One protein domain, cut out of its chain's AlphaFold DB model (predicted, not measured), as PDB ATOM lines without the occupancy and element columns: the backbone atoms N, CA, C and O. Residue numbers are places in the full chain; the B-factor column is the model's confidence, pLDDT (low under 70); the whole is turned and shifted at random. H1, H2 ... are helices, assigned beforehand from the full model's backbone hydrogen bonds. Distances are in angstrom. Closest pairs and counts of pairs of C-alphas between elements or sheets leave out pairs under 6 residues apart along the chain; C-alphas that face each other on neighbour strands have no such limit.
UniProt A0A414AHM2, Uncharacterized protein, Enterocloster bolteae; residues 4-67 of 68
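What this domain is: This is residues 4 to 67 of the 68 residues of an uncharacterized protein of Enterocloster bolteae (UniProt A0A414AHM2). Little regular structure is seen here: two short helices, H1 and H3, meet nearly crosswise at one end, H2 sits nearer the middle, and a long loop, residues 21 to 55, reaches out to Gly 37 at the far end and folds back. The loop makes much of the length; the whole spans 47 by 19 by 17 A. The printed part has 64 residues, 25 of them in three named helices, H1, H2, H3 in that order, all helix, with no named strand; it is loose, with a radius of gyration of the C-alphas of 13.4 A.

Where its parts are: Find C-alpha 4 at (86.490, 25.959, -2.393); from there H1, residues 4 to 13, runs 14.3 A. H3, residues 56 to 65, also 14.3 A, ends at C-alpha 65, (73.833, 15.573, -7.466). H2 is residues 16 to 20, 6.4 A.

How they stand to each other: H1 and H3 touch, about perpendicular at 81 degrees; their closest C-alphas, Phe 7 and Leu 60, are 6.8 A apart. H1 and H2 are close but not clearly touching, the closest C-alphas, Leu 11 and Arg 19, at 7.7 A. H2 and H3 are apart. In H1, H2 and H3 every O i to N i+4 pair is within hydrogen-bond range.

The domain as a whole: Look to Gly 37 and Ser 67 for the C-alphas farthest apart, 47.4 A. The printed part has no cut; the link H1 to H2 is tight, H2 to H3 long. Only residue 67 has pLDDT under 70.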
ATOM      1  N   ASN A   4      86.372  25.205  -3.644       86.19
ATOM      2  CA  ASN A   4      86.490  25.959  -2.393       86.19
ATOM      3  C   ASN A   4      85.364  26.988  -2.208       86.19
ATOM      4  O   ASN A   4      84.822  27.135  -1.123       86.19
ATOM      5  N   ALA A   5      84.965  27.678  -3.281       89.12
ATOM      6  CA  ALA A   5      83.903  28.680  -3.208       89.12
ATOM      7  C   ALA A   5      82.512  28.042  -3.048       89.12
ATOM      8  O   ALA A   5      81.622  28.660  -2.467       89.12
ATOM      9  N   ARG A   6      82.307  26.821  -3.570       88.94
ATOM     10  CA  ARG A   6      81.071  26.049  -3.346       88.94
ATOM     11  C   ARG A   6      81.008  25.569  -1.899       88.94
ATOM     12  O   ARG A   6      79.984  25.772  -1.256       88.94
ATOM     13  N   PHE A   7      82.112  25.026  -1.386       89.81
ATOM     14  CA  PHE A   7      82.235  24.590   0.002       89.81
ATOM     15  C   PHE A   7      82.033  25.744   0.991       89.81
ATOM     16  O   PHE A   7      81.195  25.630   1.874       89.81
ATOM     17  N   GLU A   8      82.702  26.886   0.815       90.25
ATOM     18  CA  GLU A   8      82.513  28.060   1.685       90.25
ATOM     19  C   GLU A   8      81.063  28.563   1.678       90.25
ATOM     20  O   GLU A   8      80.522  28.935   2.722       90.25
ATOM     21  N   LYS A   9      80.412  28.559   0.506       91.31
ATOM     22  CA  LYS A   9      79.001  28.935   0.380       91.31
ATOM     23  C   LYS A   9      78.111  27.962   1.152       91.31
ATOM     24  O   LYS A   9      77.311  28.410   1.968       91.31
ATOM     25  N   TRP A  10      78.308  26.661   0.961       92.00
ATOM     26  CA  TRP A  10      77.594  25.623   1.699       92.00
ATOM     27  C   TRP A  10      77.813  25.754   3.210       92.00
ATOM     28  O   TRP A  10      76.863  25.778   3.987       92.00
ATOM     29  N   LEU A  11      79.053  25.989   3.633       89.75
ATOM     30  CA  LEU A  11      79.408  26.185   5.034       89.75
ATOM     31  C   LEU A  11      78.764  27.445   5.632       89.75
ATOM     32  O   LEU A  11      78.587  27.522   6.844       89.75
ATOM     33  N   SER A  12      78.401  28.432   4.811       90.19
ATOM     34  CA  SER A  12      77.642  29.608   5.251       90.19
ATOM     35  C   SER A  12      76.126  29.374   5.321       90.19
ATOM     36  O   SER A  12      75.449  30.078   6.069       90.19
ATOM     37  N   GLU A  13      75.603  28.410   4.557       90.31
ATOM     38  CA  GLU A  13      74.170  28.090   4.446       90.31
ATOM     39  C   GLU A  13      73.730  26.994   5.430       90.31
ATOM     40  O   GLU A  13      72.593  27.029   5.892       90.31
ATOM     41  N   HIS A  14      74.636  26.084   5.794       88.12
ATOM     42  CA  HIS A  14      74.385  24.960   6.698       88.12
ATOM     43  C   HIS A  14      75.104  25.156   8.029       88.12
ATOM     44  O   HIS A  14      76.217  25.686   8.055       88.12
ATOM     45  N   ASP A  15      74.521  24.707   9.141       84.12
ATOM     46  CA  ASP A  15      75.121  24.780  10.477       84.12
ATOM     47  C   ASP A  15      74.936  23.495  11.299       84.12
ATOM     48  O   ASP A  15      74.312  22.531  10.862       84.12
ATOM     49  N   GLY A  16      75.586  23.454  12.467       80.81
ATOM     50  CA  GLY A  16      75.357  22.433  13.492       80.81
ATOM     51  C   GLY A  16      75.308  20.991  12.977       80.81
ATOM     52  O   GLY A  16      76.330  20.431  12.580       80.81
ATOM     53  N   GLU A  17      74.113  20.400  13.040       82.69
ATOM     54  CA  GLU A  17      73.826  18.996  12.717       82.69
ATOM     55  C   GLU A  17      74.075  18.668  11.240       82.69
ATOM     56  O   GLU A  17      74.650  17.625  10.937       82.69
ATOM     57  N   GLU A  18      73.756  19.583  10.321       86.44
ATOM     58  CA  GLU A  18      73.981  19.361   8.888       86.44
ATOM     59  C   GLU A  18      75.469  19.240   8.573       86.44
ATOM     60  O   GLU A  18      75.866  18.392   7.781       86.44
ATOM     61  N   ARG A  19      76.310  20.026   9.254       88.44
ATOM     62  CA  ARG A  19      77.769  19.879   9.171       88.44
ATOM     63  C   ARG A  19      78.239  18.579   9.808       88.44
ATOM     64  O   ARG A  19      79.148  17.946   9.286       88.44
ATOM     65  N   CYS A  20      77.631  18.169  10.920       88.75
ATOM     66  CA  CYS A  20      78.021  16.940  11.607       88.75
ATOM     67  C   CYS A  20      77.819  15.691  10.738       88.75
ATOM     68  O   CYS A  20      78.662  14.804  10.797       88.75
ATOM     69  N   ASN A  21      76.809  15.671   9.862       88.88
ATOM     70  CA  ASN A  21      76.588  14.564   8.919       88.88
ATOM     71  C   ASN A  21      77.769  14.312   7.972       88.88
ATOM     72  O   ASN A  21      77.963  13.190   7.514       88.88
ATOM     73  N   TYR A  22      78.562  15.347   7.688       91.25
ATOM     74  CA  TYR A  22      79.765  15.244   6.862       91.25
ATOM     75  C   TYR A  22      81.042  15.218   7.706       91.25
ATOM     76  O   TYR A  22      82.136  15.323   7.168       91.25
ATOM     77  N   CYS A  23      80.948  15.115   9.033       91.06
ATOM     78  CA  CYS A  23      82.116  15.078   9.901       91.06
ATOM     79  C   CYS A  23      82.782  13.700   9.851       91.06
ATOM     80  O   CYS A  23      82.170  12.689  10.184       91.06
ATOM     81  N   ILE A  24      84.082  13.653   9.561       90.25
ATOM     82  CA  ILE A  24      84.852  12.395   9.528       90.25
ATOM     83  C   ILE A  24      84.975  11.721  10.905       90.25
ATOM     84  O   ILE A  24      85.416  10.578  11.002       90.25
ATOM     85  N   TYR A  25      84.620  12.439  11.974       85.62
ATOM     86  CA  TYR A  25      84.634  11.957  13.355       85.62
ATOM     87  C   TYR A  25      83.227  11.684  13.903       85.62
ATOM     88  O   TYR A  25      83.106  11.514  15.112       85.62
ATOM     89  N   ASP A  26      82.175  11.691  13.074       81.69
ATOM     90  CA  ASP A  26      80.770  11.605  13.508       81.69
ATOM     91  C   ASP A  26      80.505  10.485  14.535       81.69
ATOM     92  O   ASP A  26      79.996  10.755  15.627       81.69
ATOM     93  N   ASP A  27      80.970   9.264  14.249       78.06
ATOM     94  CA  ASP A  27      80.796   8.077  15.104       78.06
ATOM     95  C   ASP A  27      81.474   8.189  16.485       78.06
ATOM     96  O   ASP A  27      81.018   7.605  17.474       78.06
ATOM     97  N   GLU A  28      82.579   8.930  16.576       78.06
ATOM     98  CA  GLU A  28      83.378   9.086  17.801       78.06
ATOM     99  C   GLU A  28      83.180  10.462  18.460       78.06
ATOM    100  O   GLU A  28      83.709  10.735  19.545       78.06
ATOM    101  N   CYS A  29      82.398  11.342  17.832       83.56
ATOM    102  CA  CYS A  29      82.170  12.695  18.297       83.56
ATOM    103  C   CYS A  29      81.133  12.700  19.429       83.56
ATOM    104  O   CYS A  29      80.054  12.116  19.322       83.56
ATOM    105  N   PRO A  30      81.381  13.424  20.532       78.19
ATOM    106  CA  PRO A  30      80.380  13.579  21.576       78.19
ATOM    107  C   PRO A  30      79.164  14.434  21.155       78.19
ATOM    108  O   PRO A  30      78.215  14.509  21.945       78.19
ATOM    109  N   HIS A  31      79.171  15.028  19.948       81.75
ATOM    110  CA  HIS A  31      78.127  15.911  19.392       81.75
ATOM    111  C   HIS A  31      77.812  17.122  20.280       81.75
ATOM    112  O   HIS A  31      76.682  17.584  20.404       81.75
ATOM    113  N   GLY A  32      78.847  17.617  20.958       80.81
ATOM    114  CA  GLY A  32      78.755  18.680  21.948       80.81
ATOM    115  C   GLY A  32      79.708  18.442  23.112       80.81
ATOM    116  O   GLY A  32      80.348  17.397  23.216       80.81
ATOM    117  N   ILE A  33      79.811  19.427  24.002       82.44
ATOM    118  CA  ILE A  33      80.651  19.303  25.194       82.44
ATOM    119  C   ILE A  33      80.000  18.310  26.158       82.44
ATOM    120  O   ILE A  33      78.862  18.508  26.592       82.44
ATOM    121  N   ARG A  34      80.733  17.259  26.534       82.44
ATOM    122  CA  ARG A  34      80.278  16.290  27.543       82.44
ATOM    123  C   ARG A  34      81.051  16.453  28.845       82.44
ATOM    124  O   ARG A  34      82.279  16.447  28.861       82.44
ATOM    125  N   CYS A  35      80.314  16.542  29.951       82.38
ATOM    126  CA  CYS A  35      80.863  16.698  31.298       82.38
ATOM    127  C   CYS A  35      80.430  15.521  32.182       82.38
ATOM    128  O   CYS A  35      79.301  15.485  32.663       82.38
ATOM    129  N   TYR A  36      81.332  14.576  32.446       79.50
ATOM    130  CA  TYR A  36      81.074  13.411  33.311       79.50
ATOM    131  C   TYR A  36      81.573  13.616  34.756       79.50
ATOM    132  O   TYR A  36      82.060  12.688  35.394       79.50
ATOM    133  N   GLY A  37      81.507  14.848  35.272       82.62
ATOM    134  CA  GLY A  37      82.032  15.197  36.605       82.62
ATOM    135  C   GLY A  37      83.558  15.368  36.676       82.62
ATOM    136  O   GLY A  37      84.097  15.543  37.766       82.62
ATOM    137  N   GLY A  38      84.243  15.336  35.529       83.00
ATOM    138  CA  GLY A  38      85.655  15.691  35.349       83.00
ATOM    139  C   GLY A  38      85.824  16.888  34.406       83.00
ATOM    140  O   GLY A  38      84.886  17.663  34.216       83.00
ATOM    141  N   ALA A  39      87.011  17.037  33.807       83.50
ATOM    142  CA  ALA A  39      87.241  18.061  32.787       83.50
ATOM    143  C   ALA A  39      86.288  17.861  31.583       83.50
ATOM    144  O   ALA A  39      86.004  16.710  31.235       83.50
ATOM    145  N   PRO A  40      85.783  18.945  30.965       85.69
ATOM    146  CA  PRO A  40      84.919  18.846  29.794       85.69
ATOM    147  C   PRO A  40      85.634  18.141  28.638       85.69
ATOM    148  O   PRO A  40      86.802  18.420  28.370       85.69
ATOM    149  N   ILE A  41      84.930  17.241  27.953       85.50
ATOM    150  CA  ILE A  41      85.392  16.666  26.688       85.50
ATOM    151  C   ILE A  41      84.790  17.515  25.578       85.50
ATOM    152  O   ILE A  41      83.575  17.493  25.365       85.50
ATOM    153  N   GLU A  42      85.641  18.289  24.918       85.69
ATOM    154  CA  GLU A  42      85.250  19.149  23.808       85.69
ATOM    155  C   GLU A  42      85.278  18.361  22.491       85.69
ATOM    156  O   GLU A  42      86.185  17.550  22.276       85.69
ATOM    157  N   PRO A  43      84.293  18.568  21.603       86.69
ATOM    158  CA  PRO A  43      84.328  17.974  20.277       86.69
ATOM    159  C   PRO A  43      85.462  18.596  19.442       86.69
ATOM    160  O   PRO A  43      85.848  19.741  19.684       86.69
ATOM    161  N   PRO A  44      85.967  17.900  18.408       85.81
ATOM    162  CA  PRO A  44      87.043  18.413  17.555       85.81
ATOM    163  C   PRO A  44      86.723  19.779  16.927       85.81
ATOM    164  O   PRO A  44      87.601  20.634  16.822       85.81
ATOM    165  N   CYS A  45      85.452  20.011  16.584       87.69
ATOM    166  CA  CYS A  45      84.957  21.261  16.003       87.69
ATOM    167  C   CYS A  45      84.962  22.460  16.962       87.69
ATOM    168  O   CYS A  45      84.740  23.582  16.520       87.69
ATOM    169  N   ALA A  46      85.245  22.259  18.254       86.19
ATOM    170  CA  ALA A  46      85.419  23.357  19.204       86.19
ATOM    171  C   ALA A  46      86.805  24.026  19.108       86.19
ATOM    172  O   ALA A  46      86.979  25.124  19.634       86.19
ATOM    173  N   GLY A  47      87.788  23.386  18.458       82.94
ATOM    174  CA  GLY A  47      89.170  23.882  18.433       82.94
ATOM    175  C   GLY A  47      89.962  23.625  17.152       82.94
ATOM    176  O   GLY A  47      91.138  23.980  17.109       82.94
ATOM    177  N   ARG A  48      89.364  23.007  16.128       86.44
ATOM    178  CA  ARG A  48      89.989  22.778  14.815       86.44
ATOM    179  C   ARG A  48      89.179  23.425  13.697       86.44
ATOM    180  O   ARG A  48      87.978  23.642  13.847       86.44
ATOM    181  N   GLU A  49      89.851  23.690  12.583       87.69
ATOM    182  CA  GLU A  49      89.234  24.214  11.365       87.69
ATOM    183  C   GLU A  49      88.262  23.186  10.772       87.69
ATOM    184  O   GLU A  49      88.571  21.997  10.689       87.69
ATOM    185  N   LEU A  50      87.082  23.639  10.343       85.88
ATOM    186  CA  LEU A  50      86.039  22.757   9.804       85.88
ATOM    187  C   LEU A  50      86.475  22.055   8.510       85.88
ATOM    188  O   LEU A  50      86.048  20.933   8.264       85.88
ATOM    189  N   GLU A  51      87.366  22.668   7.734       86.12
ATOM    190  CA  GLU A  51      87.969  22.082   6.528       86.12
ATOM    191  C   GLU A  51      88.728  20.773   6.805       86.12
ATOM    192  O   GLU A  51      88.804  19.912   5.937       86.12
ATOM    193  N   GLU A  52      89.269  20.597   8.015       87.25
ATOM    194  CA  GLU A  52      89.984  19.374   8.411       87.25
ATOM    195  C   GLU A  52      89.065  18.311   9.034       87.25
ATOM    196  O   GLU A  52      89.491  17.184   9.298       87.25
ATOM    197  N   LEU A  53      87.827  18.691   9.351       89.62
ATOM    198  CA  LEU A  53      86.858  17.856  10.055       89.62
ATOM    199  C   LEU A  53      85.757  17.351   9.132       89.62
ATOM    200  O   LEU A  53      85.201  16.286   9.387       89.62
ATOM    201  N   LEU A  54      85.416  18.130   8.109       91.12
ATOM    202  CA  LEU A  54      84.360  17.823   7.163       91.12
ATOM    203  C   LEU A  54      84.920  17.081   5.952       91.12
ATOM    204  O   LEU A  54      85.969  17.431   5.418       91.12
ATOM    205  N   ASP A  55      84.183  16.080   5.493       92.50
ATOM    206  CA  ASP A  55      84.407  15.414   4.222       92.50
ATOM    207  C   ASP A  55      83.945  16.331   3.081       92.50
ATOM    208  O   ASP A  55      82.795  16.307   2.633       92.50
ATOM    209  N   ILE A  56      84.871  17.190   2.643       91.06
ATOM    210  CA  ILE A  56      84.648  18.159   1.567       91.06
ATOM    211  C   ILE A  56      84.252  17.443   0.267       91.06
ATOM    212  O   ILE A  56      83.418  17.962  -0.473       91.06
ATOM    213  N   GLU A  57      84.807  16.259  -0.015       91.25
ATOM    214  CA  GLU A  57      84.492  15.509  -1.236       91.25
ATOM    215  C   GLU A  57      83.027  15.061  -1.239       91.25
ATOM    216  O   GLU A  57      82.334  15.251  -2.241       91.25
ATOM    217  N   SER A  58      82.537  14.541  -0.109       91.75
ATOM    218  CA  SER A  58      81.127  14.165   0.045       91.75
ATOM    219  C   SER A  58      80.187  15.372  -0.073       91.75
ATOM    220  O   SER A  58      79.201  15.298  -0.803       91.75
ATOM    221  N   ILE A  59      80.523  16.513   0.545       92.00
ATOM    222  CA  ILE A  59      79.724  17.751   0.435       92.00
ATOM    223  C   ILE A  59      79.643  18.232  -1.018       92.00
ATOM    224  O   ILE A  59      78.574  18.595  -1.507       92.00
ATOM    225  N   LEU A  60      80.779  18.267  -1.720       91.69
ATOM    226  CA  LEU A  60      80.831  18.726  -3.107       91.69
ATOM    227  C   LEU A  60      80.061  17.803  -4.047       91.69
ATOM    228  O   LEU A  60      79.433  18.294  -4.983       91.69
ATOM    229  N   LYS A  61      80.102  16.494  -3.791       91.31
ATOM    230  CA  LYS A  61      79.359  15.510  -4.571       91.31
ATOM    231  C   LYS A  61      77.850  15.684  -4.405       91.31
ATOM    232  O   LYS A  61      77.152  15.766  -5.410       91.31
ATOM    233  N   ASP A  62      77.364  15.826  -3.176       91.38
ATOM    234  CA  ASP A  62      75.932  16.035  -2.927       91.38
ATOM    235  C   ASP A  62      75.447  17.361  -3.548       91.38
ATOM    236  O   ASP A  62      74.390  17.414  -4.172       91.38
ATOM    237  N   LEU A  63      76.277  18.411  -3.504       89.38
ATOM    238  CA  LEU A  63      76.033  19.683  -4.202       89.38
ATOM    239  C   LEU A  63      76.004  19.573  -5.738       89.38
ATOM    240  O   LEU A  63      75.496  20.481  -6.405       89.38
ATOM    241  N   GLU A  64      76.641  18.556  -6.316       88.62
ATOM    242  CA  GLU A  64      76.570  18.256  -7.748       88.62
ATOM    243  C   GLU A  64      75.315  17.456  -8.077       88.62
ATOM    244  O   GLU A  64      74.580  17.868  -8.975       88.62
ATOM    245  N   ASP A  65      75.020  16.416  -7.296       86.44
ATOM    246  CA  ASP A  65      73.833  15.573  -7.466       86.44
ATOM    247  C   ASP A  65      72.520  16.376  -7.280       86.44
ATOM    248  O   ASP A  65      71.541  16.125  -7.981       86.44
ATOM    249  N   GLU A  66      72.484  17.393  -6.405       77.62
ATOM    250  CA  GLU A  66      71.325  18.301  -6.261       77.62
ATOM    251  C   GLU A  66      71.130  19.265  -7.448       77.62
ATOM    252  O   GLU A  66      70.074  19.893  -7.576       77.62
ATOM    253  N   SER A  67      72.145  19.433  -8.297       66.50
ATOM    254  CA  SER A  67      72.110  20.369  -9.427       66.50
ATOM    255  C   SER A  67      71.678  19.744 -10.762       66.50
ATOM    256  O   SER A  67      71.556  20.482 -11.748       66.50
TER     257      SER A  67